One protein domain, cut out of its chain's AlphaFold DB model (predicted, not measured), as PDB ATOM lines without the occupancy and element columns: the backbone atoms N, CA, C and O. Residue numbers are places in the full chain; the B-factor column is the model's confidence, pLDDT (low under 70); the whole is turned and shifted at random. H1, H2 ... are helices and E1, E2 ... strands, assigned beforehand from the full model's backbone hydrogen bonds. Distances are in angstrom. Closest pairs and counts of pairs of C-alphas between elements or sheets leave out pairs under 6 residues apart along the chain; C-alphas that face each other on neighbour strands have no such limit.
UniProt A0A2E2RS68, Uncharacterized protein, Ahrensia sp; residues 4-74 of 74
ATOM      1  N   ALA A   4      -2.553 -41.400 -19.160       83.75
ATOM      2  CA  ALA A   4      -3.269 -40.433 -19.995       83.75
ATOM      3  C   ALA A   4      -3.549 -39.113 -19.253       83.75
ATOM      4  O   ALA A   4      -3.311 -38.033 -19.790       83.75
ATOM      5  N   GLU A   5      -3.969 -39.183 -17.986       84.44
ATOM      6  CA  GLU A   5      -4.195 -37.991 -17.153       84.44
ATOM      7  C   GLU A   5      -2.905 -37.198 -16.905       84.44
ATOM      8  O   GLU A   5      -2.922 -35.967 -16.881       84.44
ATOM      9  N   LYS A   6      -1.769 -37.893 -16.750       82.62
ATOM     10  CA  LYS A   6      -0.450 -37.253 -16.629       82.62
ATOM     11  C   LYS A   6      -0.088 -36.495 -17.903       82.62
ATOM     12  O   LYS A   6       0.320 -35.342 -17.810       82.62
ATOM     13  N   ILE A   7      -0.269 -37.115 -19.073       85.88
ATOM     14  CA  ILE A   7      -0.007 -36.468 -20.369       85.88
ATOM     15  C   ILE A   7      -0.889 -35.236 -20.535       85.88
ATOM     16  O   ILE A   7      -0.377 -34.183 -20.900       85.88
ATOM     17  N   LYS A   8      -2.181 -35.326 -20.198       87.31
ATOM     18  CA  LYS A   8      -3.089 -34.176 -20.278       87.31
ATOM     19  C   LYS A   8      -2.569 -32.984 -19.465       87.31
ATOM     20  O   LYS A   8      -2.448 -31.895 -20.012       87.31
ATOM     21  N   LYS A   9      -2.167 -33.203 -18.209       85.31
ATOM     22  CA  LYS A   9      -1.581 -32.147 -17.361       85.31
ATOM     23  C   LYS A   9      -0.274 -31.586 -17.923       85.31
ATOM     24  O   LYS A   9      -0.052 -30.382 -17.872       85.31
ATOM     25  N   ILE A  10       0.596 -32.444 -18.459       84.94
ATOM     26  CA  ILE A  10       1.848 -32.021 -19.105       84.94
ATOM     27  C   ILE A  10       1.543 -31.096 -20.285       84.94
ATOM     28  O   ILE A  10       2.121 -30.018 -20.381       84.94
ATOM     29  N   MET A  11       0.611 -31.495 -21.150       86.00
ATOM     30  CA  MET A  11       0.213 -30.708 -22.313       86.00
ATOM     31  C   MET A  11      -0.452 -29.389 -21.906       86.00
ATOM     32  O   MET A  11      -0.164 -28.369 -22.516       86.00
ATOM     33  N   GLU A  12      -1.270 -29.366 -20.849       87.88
ATOM     34  CA  GLU A  12      -1.832 -28.124 -20.292       87.88
ATOM     35  C   GLU A  12      -0.732 -27.154 -19.825       87.88
ATOM     36  O   GLU A  12      -0.779 -25.965 -20.141       87.88
ATOM     37  N   ILE A  13       0.300 -27.653 -19.135       85.00
ATOM     38  CA  ILE A  13       1.445 -26.836 -18.703       85.00
ATOM     39  C   ILE A  13       2.226 -26.320 -19.918       85.00
ATOM     40  O   ILE A  13       2.536 -25.131 -19.982       85.00
ATOM     41  N   ILE A  14       2.501 -27.177 -20.901       86.50
ATOM     42  CA  ILE A  14       3.221 -26.791 -22.121       86.50
ATOM     43  C   ILE A  14       2.438 -25.736 -22.915       86.50
ATOM     44  O   ILE A  14       3.005 -24.724 -23.328       86.50
ATOM     45  N   ASN A  15       1.126 -25.923 -23.066       86.19
ATOM     46  CA  ASN A  15       0.240 -24.985 -23.757       86.19
ATOM     47  C   ASN A  15       0.104 -23.648 -23.016       86.19
ATOM     48  O   ASN A  15      -0.172 -22.633 -23.646       86.19
ATOM     49  N   SER A  16       0.358 -23.614 -21.702       84.62
ATOM     50  CA  SER A  16       0.462 -22.362 -20.935       84.62
ATOM     51  C   SER A  16       1.764 -21.583 -21.189       84.62
ATOM     52  O   SER A  16       1.998 -20.551 -20.565       84.62
ATOM     53  N   GLY A  17       2.623 -22.071 -22.092       82.19
ATOM     54  CA  GLY A  17       3.900 -21.455 -22.455       82.19
ATOM     55  C   GLY A  17       5.066 -21.854 -21.550       82.19
ATOM     56  O   GLY A  17       6.156 -21.304 -21.686       82.19
ATOM     57  N   LYS A  18       4.860 -22.804 -20.630       84.25
ATOM     58  CA  LYS A  18       5.892 -23.270 -19.696       84.25
ATOM     59  C   LYS A  18       6.675 -24.440 -20.277       84.25
ATOM     60  O   LYS A  18       6.151 -25.243 -21.046       84.25
ATOM     61  N   THR A  19       7.927 -24.571 -19.852       85.88
ATOM     62  CA  THR A  19       8.743 -25.743 -20.178       85.88
ATOM     63  C   THR A  19       8.567 -26.796 -19.099       85.88
ATOM     64  O   THR A  19       8.672 -26.518 -17.907       85.88
ATOM     65  N   VAL A  20       8.318 -28.027 -19.526       84.38
ATOM     66  CA  VAL A  20       8.251 -29.185 -18.652       84.38
ATOM     67  C   VAL A  20       9.594 -29.904 -18.655       84.38
ATOM     68  O   VAL A  20      10.038 -30.410 -19.684       84.38
ATOM     69  N   GLN A  21      10.230 -29.987 -17.491       84.00
ATOM     70  CA  GLN A  21      11.444 -30.771 -17.304       84.00
ATOM     71  C   GLN A  21      11.125 -32.149 -16.714       84.00
ATOM     72  O   GLN A  21      10.473 -32.263 -15.681       84.00
ATOM     73  N   PHE A  22      11.633 -33.204 -17.347       81.06
ATOM     74  CA  PHE A  22      11.618 -34.570 -16.841       81.06
ATOM     75  C   PHE A  22      13.014 -34.938 -16.354       81.06
ATOM     76  O   PHE A  22      13.945 -35.026 -17.156       81.06
ATOM     77  N   ARG A  23      13.173 -35.175 -15.050       75.25
ATOM     78  CA  ARG A  23      14.437 -35.646 -14.470       75.25
ATOM     79  C   ARG A  23      14.388 -37.141 -14.181       75.25
ATOM     80  O   ARG A  23      13.400 -37.648 -13.661       75.25
ATOM     81  N   SER A  24      15.474 -37.835 -14.484       71.44
ATOM     82  CA  SER A  24      15.716 -39.219 -14.089       71.44
ATOM     83  C   SER A  24      17.188 -39.357 -13.727       71.44
ATOM     84  O   SER A  24      18.022 -39.407 -14.623       71.44
ATOM     85  N   GLY A  25      17.506 -39.358 -12.427       70.38
ATOM     86  CA  GLY A  25      18.869 -39.503 -11.897       70.38
ATOM     87  C   GLY A  25      19.898 -38.584 -12.570       70.38
ATOM     88  O   GLY A  25      20.065 -37.436 -12.176       70.38
ATOM     89  N   LEU A  26      20.567 -39.105 -13.601       72.06
ATOM     90  CA  LEU A  26      21.627 -38.449 -14.373       72.06
ATOM     91  C   LEU A  26      21.142 -37.708 -15.635       72.06
ATOM     92  O   LEU A  26      21.940 -37.099 -16.337       72.06
ATOM     93  N   SER A  27      19.858 -37.794 -15.982       72.62
ATOM     94  CA  SER A  27      19.297 -37.259 -17.228       72.62
ATOM     95  C   SER A  27      18.183 -36.252 -16.971       72.62
ATOM     96  O   SER A  27      17.308 -36.475 -16.136       72.62
ATOM     97  N   CYS A  28      18.189 -35.167 -17.743       78.50
ATOM     98  CA  CYS A  28      17.116 -34.180 -17.784       78.50
ATOM     99  C   CYS A  28      16.622 -34.043 -19.227       78.50
ATOM    100  O   CYS A  28      17.427 -33.883 -20.142       78.50
ATOM    101  N   ILE A  29      15.308 -34.099 -19.431       83.19
ATOM    102  CA  ILE A  29      14.673 -33.876 -20.729       83.19
ATOM    103  C   ILE A  29      13.755 -32.671 -20.588       83.19
ATOM    104  O   ILE A  29      12.818 -32.705 -19.798       83.19
ATOM    105  N   ASN A  30      14.025 -31.612 -21.343       85.12
ATOM    106  CA  ASN A  30      13.186 -30.420 -21.366       85.12
ATOM    107  C   ASN A  30      12.235 -30.501 -22.555       85.12
ATOM    108  O   ASN A  30      12.665 -30.789 -23.673       85.12
ATOM    109  N   VAL A  31      10.960 -30.238 -22.306       86.62
ATOM    110  CA  VAL A  31       9.914 -30.243 -23.319       86.62
ATOM    111  C   VAL A  31       9.145 -28.938 -23.256       86.62
ATOM    112  O   VAL A  31       8.527 -28.618 -22.245       86.62
ATOM    113  N   ASP A  32       9.180 -28.199 -24.355       88.38
ATOM    114  CA  ASP A  32       8.414 -26.980 -24.571       88.38
ATOM    115  C   ASP A  32       7.416 -27.173 -25.727       88.38
ATOM    116  O   ASP A  32       7.382 -28.211 -26.398       88.38
ATOM    117  N   ALA A  33       6.599 -26.151 -25.990       88.12
ATOM    118  CA  ALA A  33       5.614 -26.194 -27.071       88.12
ATOM    119  C   ALA A  33       6.271 -26.355 -28.454       88.12
ATOM    120  O   ALA A  33       5.694 -26.952 -29.364       88.12
ATOM    121  N   LYS A  34       7.511 -25.871 -28.620       88.94
ATOM    122  CA  LYS A  34       8.268 -26.018 -29.871       88.94
ATOM    123  C   LYS A  34       8.670 -27.470 -30.104       88.94
ATOM    124  O   LYS A  34       8.591 -27.940 -31.237       88.94
ATOM    125  N   ALA A  35       9.099 -28.175 -29.061       86.69
ATOM    126  CA  ALA A  35       9.430 -29.588 -29.114       86.69
ATOM    127  C   ALA A  35       8.196 -30.408 -29.496       86.69
ATOM    128  O   ALA A  35       8.276 -31.177 -30.448       86.69
ATOM    129  N   VAL A  36       7.050 -30.170 -28.848       87.62
ATOM    130  CA  VAL A  36       5.785 -30.844 -29.190       87.62
ATOM    131  C   VAL A  36       5.402 -30.592 -30.652       87.62
ATOM    132  O   VAL A  36       5.210 -31.542 -31.408       87.62
ATOM    133  N   SER A  37       5.415 -29.331 -31.097       88.81
ATOM    134  CA  SER A  37       5.058 -28.969 -32.476       88.81
ATOM    135  C   SER A  37       5.973 -29.610 -33.531       88.81
ATOM    136  O   SER A  37       5.530 -29.911 -34.639       88.81
ATOM    137  N   ARG A  38       7.255 -29.851 -33.221       88.12
ATOM    138  CA  ARG A  38       8.171 -30.561 -34.136       88.12
ATOM    139  C   ARG A  38       7.743 -32.008 -34.368       88.12
ATOM    140  O   ARG A  38       7.846 -32.479 -35.497       88.12
ATOM    141  N   PHE A  39       7.274 -32.691 -33.326       86.50
ATOM    142  CA  PHE A  39       6.768 -34.058 -33.439       86.50
ATOM    143  C   PHE A  39       5.445 -34.094 -34.209       86.50
ATOM    144  O   PHE A  39       5.325 -34.865 -35.158       86.50
ATOM    145  N   GLU A  40       4.517 -33.184 -33.903       85.81
ATOM    146  CA  GLU A  40       3.241 -33.075 -34.624       85.81
ATOM    147  C   GLU A  40       3.441 -32.818 -36.123       85.81
ATOM    148  O   GLU A  40       2.837 -33.489 -36.957       85.81
ATOM    149  N   LYS A  41       4.357 -31.909 -36.490       88.62
ATOM    150  CA  LYS A  41       4.711 -31.639 -37.896       88.62
ATOM    151  C   LYS A  41       5.336 -32.837 -38.608       88.62
ATOM    152  O   LYS A  41       5.240 -32.930 -39.826       88.62
ATOM    153  N   ALA A  42       5.983 -33.733 -37.865       85.50
ATOM    154  CA  ALA A  42       6.531 -34.975 -38.394       85.50
ATOM    155  C   ALA A  42       5.491 -36.111 -38.457       85.50
ATOM    156  O   ALA A  42       5.840 -37.222 -38.851       85.50
ATOM    157  N   GLY A  43       4.235 -35.865 -38.055       83.62
ATOM    158  CA  GLY A  43       3.198 -36.895 -37.956       83.62
ATOM    159  C   GLY A  43       3.472 -37.924 -36.855       83.62
ATOM    160  O   GLY A  43       2.992 -39.051 -36.938       83.62
ATOM    161  N   ALA A  44       4.274 -37.561 -35.851       84.81
ATOM    162  CA  ALA A  44       4.670 -38.432 -34.754       84.81
ATOM    163  C   ALA A  44       4.141 -37.907 -33.414       84.81
ATOM    164  O   ALA A  44       4.060 -36.703 -33.182       84.81
ATOM    165  N   GLU A  45       3.831 -38.816 -32.493       86.94
ATOM    166  CA  GLU A  45       3.450 -38.450 -31.130       86.94
ATOM    167  C   GLU A  45       4.694 -38.309 -30.251       86.94
ATOM    168  O   GLU A  45       5.550 -39.193 -30.202       86.94
ATOM    169  N   MET A  46       4.789 -37.199 -29.517       87.69
ATOM    170  CA  MET A  46       5.891 -36.992 -28.576       87.69
ATOM    171  C   MET A  46       5.738 -37.843 -27.310       87.69
ATOM    172  O   MET A  46       6.734 -38.292 -26.738       87.69
ATOM    173  N   PHE A  47       4.499 -38.066 -26.873       88.75
ATOM    174  CA  PHE A  47       4.177 -38.775 -25.641       88.75
ATOM    175  C   PHE A  47       3.274 -39.969 -25.914       88.75
ATOM    176  O   PHE A  47       2.374 -39.899 -26.741       88.75
ATOM    177  N   LYS A  48       3.472 -41.046 -25.156       88.56
ATOM    178  CA  LYS A  48       2.622 -42.237 -25.187       88.56
ATOM    179  C   LYS A  48       2.271 -42.662 -23.770       88.56
ATOM    180  O   LYS A  48       3.138 -42.699 -22.898       88.56
ATOM    181  N   ALA A  49       1.009 -43.003 -23.531       87.38
ATOM    182  CA  ALA A  49       0.573 -43.596 -22.271       87.38
ATOM    183  C   ALA A  49       0.507 -45.121 -22.393       87.38
ATOM    184  O   ALA A  49       0.078 -45.654 -23.414       87.38
ATOM    185  N   SER A  50       0.899 -45.827 -21.332       84.69
ATOM    186  CA  SER A  50       0.594 -47.250 -21.168       84.69
ATOM    187  C   SER A  50       0.331 -47.543 -19.694       84.69
ATOM    188  O   SER A  50       1.222 -47.404 -18.851       84.69
ATOM    189  N   GLY A  51      -0.923 -47.873 -19.371       84.31
ATOM    190  CA  GLY A  51      -1.396 -48.028 -17.995       84.31
ATOM    191  C   GLY A  51      -1.148 -46.773 -17.150       84.31
ATOM    192  O   GLY A  51      -1.682 -45.697 -17.426       84.31
ATOM    193  N   ASN A  52      -0.307 -46.906 -16.123       82.19
ATOM    194  CA  ASN A  52       0.060 -45.821 -15.200       82.19
ATOM    195  C   ASN A  52       1.363 -45.094 -15.572       82.19
ATOM    196  O   ASN A  52       1.742 -44.118 -14.904       82.19
ATOM    197  N   SER A  53       2.027 -45.557 -16.629       81.75
ATOM    198  CA  SER A  53       3.311 -45.051 -17.096       81.75
ATOM    199  C   SER A  53       3.141 -44.157 -18.316       81.75
ATOM    200  O   SER A  53       2.240 -44.336 -19.139       81.75
ATOM    201  N   ILE A  54       4.039 -43.187 -18.419       86.31
ATOM    202  CA  ILE A  54       4.162 -42.295 -19.566       86.31
ATOM    203  C   ILE A  54       5.510 -42.530 -20.230       86.31
ATOM    204  O   ILE A  54       6.494 -42.856 -19.567       86.31
ATOM    205  N   TYR A  55       5.544 -42.379 -21.543       87.00
ATOM    206  CA  TYR A  55       6.719 -42.578 -22.367       87.00
ATOM    207  C   TYR A  55       6.924 -41.346 -23.233       87.00
ATOM    208  O   TYR A  55       5.953 -40.741 -23.683       87.00
ATOM    209  N   ILE A  56       8.182 -40.999 -23.474       87.69
ATOM    210  CA  ILE A  56       8.578 -39.923 -24.379       87.69
ATOM    211  C   ILE A  56       9.332 -40.502 -25.571       87.69
ATOM    212  O   ILE A  56      10.140 -41.428 -25.424       87.69
ATOM    213  N   ALA A  57       9.067 -39.956 -26.750       87.50
ATOM    214  CA  ALA A  57       9.783 -40.304 -27.960       87.50
ATOM    215  C   ALA A  57      11.255 -39.866 -27.860       87.50
ATOM    216  O   ALA A  57      11.580 -38.737 -27.488       87.50
ATOM    217  N   SER A  58      12.169 -40.774 -28.194       82.12
ATOM    218  CA  SER A  58      13.611 -40.536 -28.223       82.12
ATOM    219  C   SER A  58      14.192 -41.202 -29.471       82.12
ATOM    220  O   SER A  58      14.566 -42.377 -29.467       82.12
ATOM    221  N   GLY A  59      14.207 -40.452 -30.576       79.56
ATOM    222  CA  GLY A  59      14.538 -40.993 -31.895       79.56
ATOM    223  C   GLY A  59      13.516 -42.045 -32.324       79.56
ATOM    224  O   GLY A  59      12.333 -41.745 -32.429       79.56
ATOM    225  N   ARG A  60      13.969 -43.286 -32.545       79.50
ATOM    226  CA  ARG A  60      13.106 -44.435 -32.892       79.50
ATOM    227  C   ARG A  60      12.613 -45.234 -31.678       79.50
ATOM    228  O   ARG A  60      11.903 -46.217 -31.850       79.50
ATOM    229  N   ASN A  61      13.006 -44.838 -30.467       84.88
ATOM    230  CA  ASN A  61      12.711 -45.568 -29.236       84.88
ATOM    231  C   ASN A  61      11.747 -44.794 -28.333       84.88
ATOM    232  O   ASN A  61      11.689 -43.564 -28.368       84.88
ATOM    233  N   TRP A  62      11.051 -45.523 -27.463       85.25
ATOM    234  CA  TRP A  62      10.215 -44.960 -26.404       85.25
ATOM    235  C   TRP A  62      10.933 -45.063 -25.062       85.25
ATOM    236  O   TRP A  62      11.284 -46.159 -24.627       85.25
ATOM    237  N   LYS A  63      11.140 -43.931 -24.385       84.50
ATOM    238  CA  LYS A  63      11.734 -43.902 -23.042       84.50
ATOM    239  C   LYS A  63      10.646 -43.782 -21.989       84.50
ATOM    240  O   LYS A  63       9.871 -42.832 -22.017       84.50
ATOM    241  N   CYS A  64      10.601 -44.733 -21.058       84.25
ATOM    242  CA  CYS A  64       9.682 -44.690 -19.924       84.25
ATOM    243  C   CYS A  64      10.081 -43.569 -18.957       84.25
ATOM    244  O   CYS A  64      11.218 -43.505 -18.493       84.25
ATOM    245  N   LEU A  65       9.126 -42.709 -18.629       77.31
ATOM    246  CA  LEU A  65       9.240 -41.643 -17.645       77.31
ATOM    247  C   LEU A  65       8.578 -42.135 -16.350       77.31
ATOM    248  O   LEU A  65       7.458 -41.759 -15.996       77.31
ATOM    249  N   ASN A  66       9.236 -43.083 -15.682       66.00
ATOM    250  CA  ASN A  66       8.673 -43.773 -14.525       66.00
ATOM    251  C   ASN A  66       8.724 -42.866 -13.276       66.00
ATOM    252  O   ASN A  66       9.788 -42.642 -12.713       66.00
ATOM    253  N   LEU A  67       7.555 -42.335 -12.889       52.09
ATOM    254  CA  LEU A  67       7.116 -41.794 -11.582       52.09
ATOM    255  C   LEU A  67       7.933 -40.708 -10.836       52.09
ATOM    256  O   LEU A  67       7.329 -40.010 -10.029       52.09
ATOM    257  N   HIS A  68       9.212 -40.475 -11.130       46.25
ATOM    258  CA  HIS A  68      10.033 -39.408 -10.525       46.25
ATOM    259  C   HIS A  68      10.251 -38.207 -11.451       46.25
ATOM    260  O   HIS A  68      11.206 -37.451 -11.280       46.25
ATOM    261  N   ALA A  69       9.369 -38.014 -12.434       50.53
ATOM    262  CA  ALA A  69       9.331 -36.778 -13.201       50.53
ATOM    263  C   ALA A  69       8.946 -35.630 -12.255       50.53
ATOM    264  O   ALA A  69       7.772 -35.327 -12.059       50.53
ATOM    265  N   VAL A  70       9.949 -35.034 -11.611       51.25
ATOM    266  CA  VAL A  70       9.810 -33.755 -10.926       51.25
ATOM    267  C   VAL A  70       9.610 -32.729 -12.028       51.25
ATOM    268  O   VAL A  70      10.562 -32.361 -12.713       51.25
ATOM    269  N   TYR A  71       8.357 -32.336 -12.237       55.28
ATOM    270  CA  TYR A  71       7.994 -31.262 -13.148       55.28
ATOM    271  C   TYR A  71       8.423 -29.946 -12.510       55.28
ATOM    272  O   TYR A  71       7.676 -29.340 -11.744       55.28
ATOM    273  N   THR A  72       9.650 -29.523 -12.778       54.34
ATOM    274  CA  THR A  72      10.083 -28.180 -12.407       54.34
ATOM    275  C   THR A  72       9.627 -27.228 -13.505       54.34
ATOM    276  O   THR A  72       9.953 -27.432 -14.674       54.34
ATOM    277  N   ILE A  73       8.847 -26.216 -13.127       55.62
ATOM    278  CA  ILE A  73       8.550 -25.073 -13.991       55.62
ATOM    279  C   ILE A  73       9.836 -24.245 -14.023       55.62
ATOM    280  O   ILE A  73      10.230 -23.714 -12.985       55.62
ATOM    281  N   ALA A  74      10.512 -24.223 -15.170       51.28
ATOM    282  CA  ALA A  74      11.615 -23.302 -15.439       51.28
ATOM    283  C   ALA A  74      11.082 -22.035 -16.110       51.28
ATOM    284  O   ALA A  74      10.132 -22.168 -16.921       51.28
TER     285      ALA A  74
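What this domain is: This is residues 4 to 74 of the 74 residues of an uncharacterized protein of Ahrensia sp (UniProt A0A2E2RS68). A three-stranded sheet, E3, E4 and E5, has the helix H1 packed along one face, over E3 and E4; a separate hairpin, E1 and E2, comes near H1 with the first residue of E1 and near E5 with Phe 22. The second helix, H2, sits off the sheet at one end, and the last residues, 66 to 74, fold back to E1. The printed part has 71 residues with two named helices and five named strands, in the order H1 E1 E2 H2 E3 E4 E5, and its class is mixed, helices and strands. Both sheets, E3 - E4 - E5 and E1 - E2, are antiparallel. The whole is compact, with a radius of gyration of the C-alphas of 11.4 A and spans of 30 by 26 by 24 A.

How they stand to each other: Start at E3, residues 47 to 50, E4, residues 53 to 58, and E5, residues 61 to 65, a meander in which each strand is the antiparallel neighbour of the one before. Between E3 and E4 look for N 55 and O 48, 2.8 A apart; between E4 and E5, for N 58 and O 61, 2.8 A. This sheet is only just strongly twisted, with C-alphas up to 4.0 A off its best plane. H1, residues 4 to 15, is on one face of it, two layers, at a height over the sheet of 10.5 A. It runs along the strands, at 8 degrees to E3 on the local plane, over E3 and only just over E4, on which 3 of its C-alphas fall; its closest C-alphas to E3 are those of Ala 4 and Ala 49, 5.5 A. Next find the hairpin of E1, residues 20 to 24, and E2, residues 27 to 31, where N 22 and O 29 are 2.8 A apart. The closest C-alphas of H1 and E1 are those of Ile 14 and Val 20, 6.6 A; those of E1 and E5 are Phe 22 and Leu 65, 7.5 A. E1 and E2 are apart from E3 and E4. H2, residues 33 to 41, is not on the sheet E3 E4 E5; it is close to but not clearly touching H1, with the C-alphas of Ile 14 and Ala 33 closest at 5.5 A, at a steep tilt of 67 degrees, opposite ways. In H1 and H2 every O i to N i+4 pair is within hydrogen-bond range.

Where its parts are: Find C-alpha 4 at (-3.269, -40.433, -19.995); from there H1 runs 16.3 A to C-alpha 15. E1 spans 13.3 A, E2 13.2 A and H2 12.2 A. E3 covers 10.2 A, E4 15.8 A from C-alpha 53 at (3.311, -45.051, -17.096), and E5 12.7 A, ending at C-alpha 65, (9.240, -41.643, -17.645).

The domain as a whole: The two C-alphas farthest apart are those of Gly 25 and Lys 41, 30.6 A. The printed part has no cut, and the six links between named elements are tight. Residues 72 to 73 pair antiparallel with residues 20 to 21 of E1. The mean pLDDT of the printed part is 80.3; look for values under 70 at residues 66 to 74, the last of which ends the chain.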